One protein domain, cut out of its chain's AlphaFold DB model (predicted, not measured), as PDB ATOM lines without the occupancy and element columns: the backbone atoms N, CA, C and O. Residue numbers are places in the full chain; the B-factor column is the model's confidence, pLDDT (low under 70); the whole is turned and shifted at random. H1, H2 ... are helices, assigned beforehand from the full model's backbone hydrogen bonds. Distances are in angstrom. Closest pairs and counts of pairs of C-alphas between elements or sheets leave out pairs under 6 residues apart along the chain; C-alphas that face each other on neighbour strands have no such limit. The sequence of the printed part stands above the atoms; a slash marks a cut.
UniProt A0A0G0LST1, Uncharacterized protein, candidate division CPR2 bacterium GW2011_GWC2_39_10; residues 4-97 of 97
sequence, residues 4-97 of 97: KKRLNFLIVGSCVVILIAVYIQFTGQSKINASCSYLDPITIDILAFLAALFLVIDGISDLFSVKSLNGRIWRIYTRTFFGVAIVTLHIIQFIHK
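What this domain is: This is residues 4 to 97 of the 97 residues of an uncharacterized protein of candidate division CPR2 bacterium GW2011_GWC2_39_10 (UniProt A0A0G0LST1). Three long helices are stacked in a row lengthwise, with H3 in the middle, H1 on one side of it and H2 on the other. H2 and H3 form a helical hairpin, and H1 crosses H3 slantwise, running the same way. The printed part has 94 residues with three named helices, in the order H1, H2, H3, and no named strand; the class is all helix. The whole is elongated, spanning 48 by 25 by 19 A, and only just loose, close to compact, with a radius of gyration of the C-alphas of 15.0 A.

How they stand to each other: H1, residues 4 to 32, touches H3, residues 71 to 95, at a steep tilt of 42 degrees, the same way; their closest C-alphas, of Ala 21 and Ala 85, are 5.8 A apart. H2, residues 42 to 65, touches H3 at a shallow tilt of 34.5 degrees, only just short of steep, and they run opposite ways. The closest C-alphas of this hairpin, of Ala 52 and Gly 83, are 4.2 A apart. H1 and H2 are close but not clearly touching, their closest C-alphas, of Arg 6 and Leu 63, being 7.6 A apart. In H1 and H3 every O i to N i+4 pair is within hydrogen-bond range; in H2 19 of 20 are.

Where its parts are: H1 begins at C-alpha 4 (13.649, -38.601, 30.688) and is 41.9 A long from first to last C-alpha. H2 begins at C-alpha 42 (-3.749, -4.970, 33.002) and is 34.7 A long. H3 is 36.5 A long and ends at C-alpha 95 (10.230, -6.163, 28.880).

The domain as a whole: The two C-alphas farthest apart, of Asn 33 and Lys 67, are 48.4 A apart. The printed part has no cut. The link from H1 to H2 is short and that from H2 to H3 tight. Residues 39 to 44, of which 42 to 44 belong to H2, stand free. The pLDDT is under 70 at residues 33 to 40, 69 and 97.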
ATOM      1  N   LYS A   4      12.537 -39.427  31.207       85.69
ATOM      2  CA  LYS A   4      13.649 -38.601  30.688       85.69
ATOM      3  C   LYS A   4      13.443 -38.172  29.230       85.69
ATOM      4  O   LYS A   4      13.616 -37.011  28.889       85.69
ATOM      5  N   LYS A   5      13.018 -39.098  28.362       87.06
ATOM      6  CA  LYS A   5      12.754 -38.802  26.944       87.06
ATOM      7  C   LYS A   5      11.533 -37.887  26.779       87.06
ATOM      8  O   LYS A   5      11.545 -37.015  25.920       87.06
ATOM      9  N   ARG A   6      10.503 -38.066  27.615       89.44
ATOM     10  CA  ARG A   6       9.306 -37.204  27.644       89.44
ATOM     11  C   ARG A   6       9.632 -35.775  28.049       89.44
ATOM     12  O   ARG A   6       9.118 -34.856  27.420       89.44
ATOM     13  N   LEU A   7      10.481 -35.619  29.060       90.44
ATOM     14  CA  LEU A   7      10.956 -34.324  29.521       90.44
ATOM     15  C   LEU A   7      11.827 -33.648  28.461       90.44
ATOM     16  O   LEU A   7      11.595 -32.489  28.153       90.44
ATOM     17  N   ASN A   8      12.757 -34.378  27.833       92.75
ATOM     18  CA  ASN A   8      13.562 -33.821  26.742       92.75
ATOM     19  C   ASN A   8      12.689 -33.347  25.576       92.75
ATOM     20  O   ASN A   8      12.915 -32.262  25.058       92.75
ATOM     21  N   PHE A   9      11.675 -34.127  25.188       92.25
ATOM     22  CA  PHE A   9      10.732 -33.705  24.154       92.25
ATOM     23  C   PHE A   9       9.978 -32.433  24.555       92.25
ATOM     24  O   PHE A   9       9.839 -31.528  23.739       92.25
ATOM     25  N   LEU A  10       9.539 -32.341  25.816       93.62
ATOM     26  CA  LEU A  10       8.897 -31.136  26.331       93.62
ATOM     27  C   LEU A  10       9.841 -29.931  26.269       93.62
ATOM     28  O   LEU A  10       9.440 -28.894  25.768       93.62
ATOM     29  N   ILE A  11      11.081 -30.067  26.743       94.00
ATOM     30  CA  ILE A  11      12.070 -28.981  26.753       94.00
ATOM     31  C   ILE A  11      12.348 -28.504  25.327       94.00
ATOM     32  O   ILE A  11      12.228 -27.316  25.047       94.00
ATOM     33  N   VAL A  12      12.659 -29.428  24.414       96.12
ATOM     34  CA  VAL A  12      12.945 -29.094  23.011       96.12
ATOM     35  C   VAL A  12      11.727 -28.453  22.346       96.12
ATOM     36  O   VAL A  12      11.862 -27.425  21.689       96.12
ATOM     37  N   GLY A  13      10.530 -29.010  22.555       95.31
ATOM     38  CA  GLY A  13       9.287 -28.443  22.034       95.31
ATOM     39  C   GLY A  13       9.013 -27.040  22.575       95.31
ATOM     40  O   GLY A  13       8.708 -26.136  21.803       95.31
ATOM     41  N   SER A  14       9.214 -26.822  23.875       96.44
ATOM     42  CA  SER A  14       9.092 -25.507  24.505       96.44
ATOM     43  C   SER A  14      10.098 -24.502  23.940       96.44
ATOM     44  O   SER A  14       9.713 -23.373  23.664       96.44
ATOM     45  N   CYS A  15      11.352 -24.895  23.692       96.44
ATOM     46  CA  CYS A  15      12.334 -24.027  23.033       96.44
ATOM     47  C   CYS A  15      11.878 -23.608  21.630       96.44
ATOM     48  O   CYS A  15      11.969 -22.432  21.283       96.44
ATOM     49  N   VAL A  16      11.347 -24.541  20.834       97.00
ATOM     50  CA  VAL A  16      10.807 -24.232  19.500       97.00
ATOM     51  C   VAL A  16       9.630 -23.260  19.601       97.00
ATOM     52  O   VAL A  16       9.569 -22.284  18.859       97.00
ATOM     53  N   VAL A  17       8.721 -23.483  20.549       96.56
ATOM     54  CA  VAL A  17       7.564 -22.611  20.781       96.56
ATOM     55  C   VAL A  17       7.987 -21.208  21.214       96.56
ATOM     56  O   VAL A  17       7.424 -20.236  20.719       96.56
ATOM     57  N   ILE A  18       9.000 -21.088  22.076       96.69
ATOM     58  CA  ILE A  18       9.587 -19.799  22.468       96.69
ATOM     59  C   ILE A  18      10.107 -19.062  21.233       96.69
ATOM     60  O   ILE A  18       9.760 -17.904  21.031       96.69
ATOM     61  N   LEU A  19      10.888 -19.730  20.376       96.19
ATOM     62  CA  LEU A  19      11.415 -19.120  19.150       96.19
ATOM     63  C   LEU A  19      10.294 -18.643  18.217       96.19
ATOM     64  O   LEU A  19      10.379 -17.543  17.676       96.19
ATOM     65  N   ILE A  20       9.230 -19.437  18.064       95.25
ATOM     66  CA  ILE A  20       8.056 -19.062  17.266       95.25
ATOM     67  C   ILE A  20       7.345 -17.849  17.878       95.25
ATOM     68  O   ILE A  20       7.038 -16.903  17.159       95.25
ATOM     69  N   ALA A  21       7.107 -17.845  19.193       93.69
ATOM     70  CA  ALA A  21       6.445 -16.743  19.889       93.69
ATOM     71  C   ALA A  21       7.248 -15.438  19.775       93.69
ATOM     72  O   ALA A  21       6.694 -14.400  19.420       93.69
ATOM     73  N   VAL A  22       8.565 -15.512  19.994       92.88
ATOM     74  CA  VAL A  22       9.512 -14.405  19.802       92.88
ATOM     75  C   VAL A  22       9.436 -13.874  18.371       92.88
ATOM     76  O   VAL A  22       9.256 -12.675  18.163       92.88
ATOM     77  N   TYR A  23       9.526 -14.762  17.379       93.50
ATOM     78  CA  TYR A  23       9.462 -14.388  15.969       93.50
ATOM     79  C   TYR A  23       8.145 -13.687  15.615       93.50
ATOM     80  O   TYR A  23       8.166 -12.636  14.970       93.50
ATOM     81  N   ILE A  24       7.007 -14.234  16.054       91.00
ATOM     82  CA  ILE A  24       5.682 -13.649  15.818       91.00
ATOM     83  C   ILE A  24       5.585 -12.268  16.468       91.00
ATOM     84  O   ILE A  24       5.143 -11.328  15.811       91.00
ATOM     85  N   GLN A  25       6.042 -12.125  17.714       88.94
ATOM     86  CA  GLN A  25       5.977 -10.868  18.454       88.94
ATOM     87  C   GLN A  25       6.785  -9.758  17.768       88.94
ATOM     88  O   GLN A  25       6.239  -8.694  17.477       88.94
ATOM     89  N   PHE A  26       8.054 -10.010  17.440       88.25
ATOM     90  CA  PHE A  26       8.901  -9.018  16.767       88.25
ATOM     91  C   PHE A  26       8.430  -8.713  15.338       88.25
ATOM     92  O   PHE A  26       8.449  -7.561  14.896       88.25
ATOM     93  N   THR A  27       7.948  -9.722  14.607       88.62
ATOM     94  CA  THR A  27       7.373  -9.513  13.268       88.62
ATOM     95  C   THR A  27       6.090  -8.681  13.343       88.62
ATOM     96  O   THR A  27       5.865  -7.817  12.499       88.62
ATOM     97  N   GLY A  28       5.250  -8.903  14.356       83.50
ATOM     98  CA  GLY A  28       4.050  -8.104  14.600       83.50
ATOM     99  C   GLY A  28       4.382  -6.649  14.928       83.50
ATOM    100  O   GLY A  28       3.858  -5.742  14.286       83.50
ATOM    101  N   GLN A  29       5.309  -6.422  15.863       82.44
ATOM    102  CA  GLN A  29       5.758  -5.079  16.254       82.44
ATOM    103  C   GLN A  29       6.350  -4.292  15.077       82.44
ATOM    104  O   GLN A  29       5.973  -3.144  14.852       82.44
ATOM    105  N   SER A  30       7.234  -4.918  14.293       83.75
ATOM    106  CA  SER A  30       7.877  -4.269  13.138       83.75
ATOM    107  C   SER A  30       6.899  -3.918  12.016       83.75
ATOM    108  O   SER A  30       7.089  -2.917  11.334       83.75
ATOM    109  N   LYS A  31       5.834  -4.705  11.824       83.75
ATOM    110  CA  LYS A  31       4.804  -4.414  10.815       83.75
ATOM    111  C   LYS A  31       3.841  -3.310  11.236       83.75
ATOM    112  O   LYS A  31       3.345  -2.591  10.376       83.75
ATOM    113  N   ILE A  32       3.538  -3.207  12.529       78.81
ATOM    114  CA  ILE A  32       2.519  -2.283  13.046       78.81
ATOM    115  C   ILE A  32       3.153  -0.948  13.497       78.81
ATOM    116  O   ILE A  32       2.428  -0.002  13.785       78.81
ATOM    117  N   ASN A  33       4.493  -0.827  13.507       69.50
ATOM    118  CA  ASN A  33       5.231   0.347  14.009       69.50
ATOM    119  C   ASN A  33       4.738   0.809  15.393       69.50
ATOM    120  O   ASN A  33       4.745   1.996  15.718       69.50
ATOM    121  N   ALA A  34       4.296  -0.145  16.210       64.69
ATOM    122  CA  ALA A  34       3.771   0.095  17.541       64.69
ATOM    123  C   ALA A  34       4.503  -0.804  18.533       64.69
ATOM    124  O   ALA A  34       4.585  -2.025  18.355       64.69
ATOM    125  N   SER A  35       5.010  -0.197  19.603       60.22
ATOM    126  CA  SER A  35       5.465  -0.914  20.789       60.22
ATOM    127  C   SER A  35       4.234  -1.549  21.433       60.22
ATOM    128  O   SER A  35       3.384  -0.816  21.916       60.22
ATOM    129  N   CYS A  36       4.104  -2.879  21.350       60.75
ATOM    130  CA  CYS A  36       3.113  -3.728  22.038       60.75
ATOM    131  C   CYS A  36       1.710  -3.122  22.263       60.75
ATOM    132  O   CYS A  36       1.494  -2.302  23.147       60.75
ATOM    133  N   SER A  37       0.707  -3.621  21.541       51.78
ATOM    134  CA  SER A  37      -0.683  -3.185  21.717       51.78
ATOM    135  C   SER A  37      -1.237  -3.497  23.123       51.78
ATOM    136  O   SER A  37      -1.547  -4.649  23.413       51.78
ATOM    137  N   TYR A  38      -1.428  -2.464  23.956       55.44
ATOM    138  CA  TYR A  38      -2.117  -2.485  25.265       55.44
ATOM    139  C   TYR A  38      -3.647  -2.560  25.156       55.44
ATOM    140  O   TYR A  38      -4.360  -1.894  25.907       55.44
ATOM    141  N   LEU A  39      -4.177  -3.279  24.167       55.00
ATOM    142  CA  LEU A  39      -5.631  -3.314  23.976       55.00
ATOM    143  C   LEU A  39      -6.344  -3.971  25.166       55.00
ATOM    144  O   LEU A  39      -7.503  -3.650  25.422       55.00
ATOM    145  N   ASP A  40      -5.634  -4.810  25.923       65.62
ATOM    146  CA  ASP A  40      -6.176  -5.500  27.081       65.62
ATOM    147  C   ASP A  40      -5.882  -4.740  28.396       65.62
ATOM    148  O   ASP A  40      -4.758  -4.292  28.639       65.62
ATOM    149  N   PRO A  41      -6.881  -4.576  29.288       79.12
ATOM    150  CA  PRO A  41      -6.670  -4.075  30.641       79.12
ATOM    151  C   PRO A  41      -5.635  -4.919  31.390       79.12
ATOM    152  O   PRO A  41      -5.659  -6.145  31.306       79.12
ATOM    153  N   ILE A  42      -4.813  -4.286  32.237       81.00
ATOM    154  CA  ILE A  42      -3.749  -4.970  33.002       81.00
ATOM    155  C   ILE A  42      -4.253  -6.179  33.811       81.00
ATOM    156  O   ILE A  42      -3.529  -7.146  34.028       81.00
ATOM    157  N   THR A  43      -5.515  -6.150  34.243       83.56
ATOM    158  CA  THR A  43      -6.165  -7.263  34.942       83.56
ATOM    159  C   THR A  43      -6.338  -8.494  34.047       83.56
ATOM    160  O   THR A  43      -6.152  -9.612  34.527       83.56
ATOM    161  N   ILE A  44      -6.668  -8.304  32.765       84.75
ATOM    162  CA  ILE A  44      -6.797  -9.393  31.787       84.75
ATOM    163  C   ILE A  44      -5.420  -9.995  31.499       84.75
ATOM    164  O   ILE A  44      -5.292 -11.216  31.523       84.75
ATOM    165  N   ASP A  45      -4.385  -9.165  31.346       84.81
ATOM    166  CA  ASP A  45      -3.006  -9.635  31.159       84.81
ATOM    167  C   ASP A  45      -2.516 -10.487  32.335       84.81
ATOM    168  O   ASP A  45      -1.972 -11.574  32.141       84.81
ATOM    169  N   ILE A  46      -2.737 -10.028  33.574       87.56
ATOM    170  CA  ILE A  46      -2.355 -10.783  34.776       87.56
ATOM    171  C   ILE A  46      -3.116 -12.110  34.835       87.56
ATOM    172  O   ILE A  46      -2.521 -13.150  35.126       87.56
ATOM    173  N   LEU A  47      -4.419 -12.101  34.542       91.50
ATOM    174  CA  LEU A  47      -5.225 -13.318  34.532       91.50
ATOM    175  C   LEU A  47      -4.740 -14.305  33.462       91.50
ATOM    176  O   LEU A  47      -4.592 -15.491  33.756       91.50
ATOM    177  N   ALA A  48      -4.457 -13.827  32.250       90.56
ATOM    178  CA  ALA A  48      -3.941 -14.633  31.149       90.56
ATOM    179  C   ALA A  48      -2.560 -15.218  31.476       90.56
ATOM    180  O   ALA A  48      -2.333 -16.412  31.267       90.56
ATOM    181  N   PHE A  49      -1.673 -14.427  32.080       91.88
ATOM    182  CA  PHE A  49      -0.368 -14.885  32.546       91.88
ATOM    183  C   PHE A  49      -0.484 -15.976  33.621       91.88
ATOM    184  O   PHE A  49       0.158 -17.023  33.515       91.88
ATOM    185  N   LEU A  50      -1.333 -15.777  34.635       93.81
ATOM    186  CA  LEU A  50      -1.567 -16.768  35.690       93.81
ATOM    187  C   LEU A  50      -2.207 -18.049  35.140       93.81
ATOM    188  O   LEU A  50      -1.795 -19.150  35.510       93.81
ATOM    189  N   ALA A  51      -3.170 -17.925  34.227       94.31
ATOM    190  CA  ALA A  51      -3.772 -19.067  33.549       94.31
ATOM    191  C   ALA A  51      -2.726 -19.832  32.726       94.31
ATOM    192  O   ALA A  51      -2.667 -21.059  32.789       94.31
ATOM    193  N   ALA A  52      -1.850 -19.131  32.009       95.19
ATOM    194  CA  ALA A  52      -0.779 -19.751  31.243       95.19
ATOM    195  C   ALA A  52       0.238 -20.471  32.143       95.19
ATOM    196  O   ALA A  52       0.611 -21.607  31.844       95.19
ATOM    197  N   LEU A  53       0.620 -19.876  33.280       95.38
ATOM    198  CA  LEU A  53       1.439 -20.546  34.295       95.38
ATOM    199  C   LEU A  53       0.771 -21.822  34.812       95.38
ATOM    200  O   LEU A  53       1.430 -22.859  34.913       95.38
ATOM    201  N   PHE A  54      -0.536 -21.774  35.082       95.81
ATOM    202  CA  PHE A  54      -1.296 -22.955  35.473       95.81
ATOM    203  C   PHE A  54      -1.229 -24.054  34.400       95.81
ATOM    204  O   PHE A  54      -0.925 -25.197  34.733       95.81
ATOM    205  N   LEU A  55      -1.409 -23.725  33.113       94.44
ATOM    206  CA  LEU A  55      -1.296 -24.701  32.016       94.44
ATOM    207  C   LEU A  55       0.090 -25.356  31.949       94.44
ATOM    208  O   LEU A  55       0.185 -26.555  31.667       94.44
ATOM    209  N   VAL A  56       1.155 -24.590  32.208       95.56
ATOM    210  CA  VAL A  56       2.528 -25.112  32.219       95.56
ATOM    211  C   VAL A  56       2.745 -26.055  33.399       95.56
ATOM    212  O   VAL A  56       3.203 -27.182  33.200       95.56
ATOM    213  N   ILE A  57       2.398 -25.624  34.614       95.06
ATOM    214  CA  ILE A  57       2.602 -26.406  35.840       95.06
ATOM    215  C   ILE A  57       1.754 -27.683  35.809       95.06
ATOM    216  O   ILE A  57       2.280 -28.774  36.035       95.06
ATOM    217  N   ASP A  58       0.468 -27.569  35.468       93.25
ATOM    218  CA  ASP A  58      -0.455 -28.703  35.382       93.25
ATOM    219  C   ASP A  58      -0.036 -29.678  34.273       93.25
ATOM    220  O   ASP A  58      -0.021 -30.894  34.455       93.25
ATOM    221  N   GLY A  59       0.405 -29.160  33.122       92.00
ATOM    222  CA  GLY A  59       0.971 -29.961  32.041       92.00
ATOM    223  C   GLY A  59       2.236 -30.731  32.434       92.00
ATOM    224  O   GLY A  59       2.363 -31.912  32.111       92.00
ATOM    225  N   ILE A  60       3.164 -30.102  33.157       91.38
ATOM    226  CA  ILE A  60       4.377 -30.769  33.653       91.38
ATOM    227  C   ILE A  60       4.021 -31.834  34.697       91.38
ATOM    228  O   ILE A  60       4.527 -32.952  34.611       91.38
ATOM    229  N   SER A  61       3.136 -31.515  35.644       91.75
ATOM    230  CA  SER A  61       2.669 -32.451  36.676       91.75
ATOM    231  C   SER A  61       2.034 -33.700  36.055       91.75
ATOM    232  O   SER A  61       2.440 -34.833  36.341       91.75
ATOM    233  N   ASP A  62       1.119 -33.505  35.102       89.62
ATOM    234  CA  ASP A  62       0.465 -34.598  34.386       89.62
ATOM    235  C   ASP A  62       1.446 -35.437  33.560       89.62
ATOM    236  O   ASP A  62       1.272 -36.651  33.423       89.62
ATOM    237  N   LEU A  63       2.514 -34.841  33.022       89.88
ATOM    238  CA  LEU A  63       3.502 -35.583  32.238       89.88
ATOM    239  C   LEU A  63       4.164 -36.708  33.050       89.88
ATOM    240  O   LEU A  63       4.482 -37.763  32.490       89.88
ATOM    241  N   PHE A  64       4.348 -36.501  34.357       86.75
ATOM    242  CA  PHE A  64       4.912 -37.501  35.264       86.75
ATOM    243  C   PHE A  64       3.892 -38.555  35.715       86.75
ATOM    244  O   PHE A  64       4.293 -39.665  36.067       86.75
ATOM    245  N   SER A  65       2.591 -38.251  35.666       85.62
ATOM    246  CA  SER A  65       1.522 -39.176  36.066       85.62
ATOM    247  C   SER A  65       1.137 -40.167  34.956       85.62
ATOM    248  O   SER A  65       0.629 -41.262  35.224       85.62
ATOM    249  N   VAL A  66       1.410 -39.834  33.689       84.81
ATOM    250  CA  VAL A  66       1.031 -40.673  32.546       84.81
ATOM    251  C   VAL A  66       1.952 -41.887  32.377       84.81
ATOM    252  O   VAL A  66       3.148 -41.777  32.113       84.81
ATOM    253  N   LYS A  67       1.368 -43.090  32.414       77.69
ATOM    254  CA  LYS A  67       2.106 -44.355  32.245       77.69
ATOM    255  C   LYS A  67       2.402 -44.696  30.773       77.69
ATOM    256  O   LYS A  67       3.515 -45.125  30.472       77.69
ATOM    257  N   SER A  68       1.507 -44.404  29.821       75.88
ATOM    258  CA  SER A  68       1.665 -44.776  28.397       75.88
ATOM    259  C   SER A  68       1.620 -43.591  27.417       75.88
ATOM    260  O   SER A  68       1.044 -42.542  27.687       75.88
ATOM    261  N   LEU A  69       2.263 -43.744  26.255       67.69
ATOM    262  CA  LEU A  69       2.177 -42.779  25.152       67.69
ATOM    263  C   LEU A  69       0.862 -42.988  24.382       67.69
ATOM    264  O   LEU A  69       0.845 -43.661  23.360       67.69
ATOM    265  N   ASN A  70      -0.231 -42.419  24.884       79.56
ATOM    266  CA  ASN A  70      -1.533 -42.420  24.202       79.56
ATOM    267  C   ASN A  70      -1.900 -40.985  23.792       79.56
ATOM    268  O   ASN A  70      -1.205 -40.048  24.171       79.56
ATOM    269  N   GLY A  71      -3.037 -40.765  23.117       78.81
ATOM    270  CA  GLY A  71      -3.518 -39.417  22.754       78.81
ATOM    271  C   GLY A  71      -3.595 -38.406  23.917       78.81
ATOM    272  O   GLY A  71      -3.555 -37.200  23.695       78.81
ATOM    273  N   ARG A  72      -3.619 -38.880  25.172       85.00
ATOM    274  CA  ARG A  72      -3.491 -38.043  26.376       85.00
ATOM    275  C   ARG A  72      -2.139 -37.317  26.469       85.00
ATOM    276  O   ARG A  72      -2.126 -36.173  26.902       85.00
ATOM    277  N   ILE A  73      -1.035 -37.935  26.035       88.38
ATOM    278  CA  ILE A  73       0.303 -37.314  26.066       88.38
ATOM    279  C   ILE A  73       0.363 -36.090  25.148       88.38
ATOM    280  O   ILE A  73       0.937 -35.071  25.509       88.38
ATOM    281  N   TRP A  74      -0.286 -36.176  23.985       89.06
ATOM    282  CA  TRP A  74      -0.323 -35.089  23.016       89.06
ATOM    283  C   TRP A  74      -1.102 -33.902  23.559       89.06
ATOM    284  O   TRP A  74      -0.616 -32.785  23.450       89.06
ATOM    285  N   ARG A  75      -2.234 -34.144  24.232       90.62
ATOM    286  CA  ARG A  75      -2.988 -33.080  24.911       90.62
ATOM    287  C   ARG A  75      -2.171 -32.379  25.995       90.62
ATOM    288  O   ARG A  75      -2.261 -31.162  26.121       90.62
ATOM    289  N   ILE A  76      -1.375 -33.138  26.753       93.19
ATOM    290  CA  ILE A  76      -0.463 -32.575  27.755       93.19
ATOM    291  C   ILE A  76       0.554 -31.666  27.066       93.19
ATOM    292  O   ILE A  76       0.661 -30.502  27.431       93.19
ATOM    293  N   TYR A  77       1.234 -32.158  26.027       93.88
ATOM    294  CA  TYR A  77       2.220 -31.365  25.295       93.88
ATOM    295  C   TYR A  77       1.624 -30.103  24.680       93.88
ATOM    296  O   TYR A  77       2.151 -29.024  24.919       93.88
ATOM    297  N   THR A  78       0.511 -30.206  23.949       92.75
ATOM    298  CA  THR A  78      -0.123 -29.039  23.323       92.75
ATOM    299  C   THR A  78      -0.509 -27.996  24.362       92.75
ATOM    300  O   THR A  78      -0.219 -26.820  24.176       92.75
ATOM    301  N   ARG A  79      -1.102 -28.418  25.485       94.69
ATOM    302  CA  ARG A  79      -1.484 -27.514  26.573       94.69
ATOM    303  C   ARG A  79      -0.269 -26.810  27.177       94.69
ATOM    304  O   ARG A  79      -0.288 -25.590  27.308       94.69
ATOM    305  N   THR A  80       0.786 -27.559  27.511       96.06
ATOM    306  CA  THR A  80       2.018 -26.980  28.063       96.06
ATOM    307  C   THR A  80       2.664 -26.018  27.072       96.06
ATOM    308  O   THR A  80       3.103 -24.946  27.469       96.06
ATOM    309  N   PHE A  81       2.683 -26.357  25.780       97.38
ATOM    310  CA  PHE A  81       3.227 -25.499  24.728       97.38
ATOM    311  C   PHE A  81       2.450 -24.190  24.590       97.38
ATOM    312  O   PHE A  81       3.073 -23.136  24.546       97.38
ATOM    313  N   PHE A  82       1.114 -24.217  24.612       95.50
ATOM    314  CA  PHE A  82       0.326 -22.980  24.644       95.50
ATOM    315  C   PHE A  82       0.619 -22.144  25.893       95.50
ATOM    316  O   PHE A  82       0.809 -20.937  25.778       95.50
ATOM    317  N   GLY A  83       0.731 -22.780  27.062       96.12
ATOM    318  CA  GLY A  83       1.129 -22.089  28.289       96.12
ATOM    319  C   GLY A  83       2.496 -21.406  28.154       96.12
ATOM    320  O   GLY A  83       2.625 -20.222  28.449       96.12
ATOM    321  N   VAL A  84       3.501 -22.113  27.626       97.25
ATOM    322  CA  VAL A  84       4.846 -21.561  27.388       97.25
ATOM    323  C   VAL A  84       4.813 -20.410  26.380       97.25
ATOM    324  O   VAL A  84       5.468 -19.394  26.608       97.25
ATOM    325  N   ALA A  85       4.046 -20.535  25.293       95.56
ATOM    326  CA  ALA A  85       3.895 -19.480  24.292       95.56
ATOM    327  C   ALA A  85       3.326 -18.199  24.915       95.56
ATOM    328  O   ALA A  85       3.918 -17.133  24.769       95.56
ATOM    329  N   ILE A  86       2.216 -18.314  25.650       93.56
ATOM    330  CA  ILE A  86       1.527 -17.172  26.265       93.56
ATOM    331  C   ILE A  86       2.419 -16.514  27.325       93.56
ATOM    332  O   ILE A  86       2.599 -15.300  27.299       93.56
ATOM    333  N   VAL A  87       3.060 -17.303  28.197       95.00
ATOM    334  CA  VAL A  87       4.036 -16.784  29.173       95.00
ATOM    335  C   VAL A  87       5.165 -16.027  28.471       95.00
ATOM    336  O   VAL A  87       5.528 -14.936  28.899       95.00
ATOM    337  N   THR A  88       5.695 -16.569  27.373       94.44
ATOM    338  CA  THR A  88       6.771 -15.924  26.605       94.44
ATOM    339  C   THR A  88       6.317 -14.593  26.013       94.44
ATOM    340  O   THR A  88       7.039 -13.604  26.126       94.44
ATOM    341  N   LEU A  89       5.120 -14.545  25.422       91.31
ATOM    342  CA  LEU A  89       4.548 -13.314  24.877       91.31
ATOM    343  C   LEU A  89       4.394 -12.249  25.966       91.31
ATOM    344  O   LEU A  89       4.888 -11.141  25.777       91.31
ATOM    345  N   HIS A  90       3.830 -12.598  27.127       89.50
ATOM    346  CA  HIS A  90       3.697 -11.664  28.248       89.50
ATOM    347  C   HIS A  90       5.050 -11.186  28.787       89.50
ATOM    348  O   HIS A  90       5.193 -10.006  29.098       89.50
ATOM    349  N   ILE A  91       6.065 -12.055  28.864       88.75
ATOM    350  CA  ILE A  91       7.419 -11.649  29.274       88.75
ATOM    351  C   ILE A  91       7.999 -10.642  28.276       88.75
ATOM    352  O   ILE A  91       8.510  -9.601  28.686       88.75
ATOM    353  N   ILE A  92       7.904 -10.910  26.971       88.00
ATOM    354  CA  ILE A  92       8.412  -9.989  25.944       88.00
ATOM    355  C   ILE A  92       7.650  -8.664  25.989       88.00
ATOM    356  O   ILE A  92       8.285  -7.611  25.932       88.00
ATOM    357  N   GLN A  93       6.322  -8.714  26.120       83.12
ATOM    358  CA  GLN A  93       5.460  -7.542  26.249       83.12
ATOM    359  C   GLN A  93       5.785  -6.720  27.494       83.12
ATOM    360  O   GLN A  93       5.742  -5.502  27.415       83.12
ATOM    361  N   PHE A  94       6.125  -7.362  28.613       82.12
ATOM    362  CA  PHE A  94       6.522  -6.688  29.846       82.12
ATOM    363  C   PHE A  94       7.908  -6.038  29.741       82.12
ATOM    364  O   PHE A  94       8.108  -4.952  30.271       82.12
ATOM    365  N   ILE A  95       8.860  -6.681  29.054       80.75
ATOM    366  CA  ILE A  95      10.230  -6.163  28.880       80.75
ATOM    367  C   ILE A  95      10.283  -5.014  27.866       80.75
ATOM    368  O   ILE A  95      10.996  -4.043  28.087       80.75
ATOM    369  N   HIS A  96       9.564  -5.137  26.748       71.81
ATOM    370  CA  HIS A  96       9.528  -4.135  25.670       71.81
ATOM    371  C   HIS A  96       8.358  -3.155  25.831       71.81
ATOM    372  O   HIS A  96       7.921  -2.543  24.852       71.81
ATOM    373  N   LYS A  97       7.821  -3.090  27.050       60.44
ATOM    374  CA  LYS A  97       6.823  -2.130  27.496       60.44
ATOM    375  C   LYS A  97       7.443  -0.737  27.553       60.44
ATOM    376  O   LYS A  97       6.786   0.205  27.056       60.44
TER     377      LYS A  97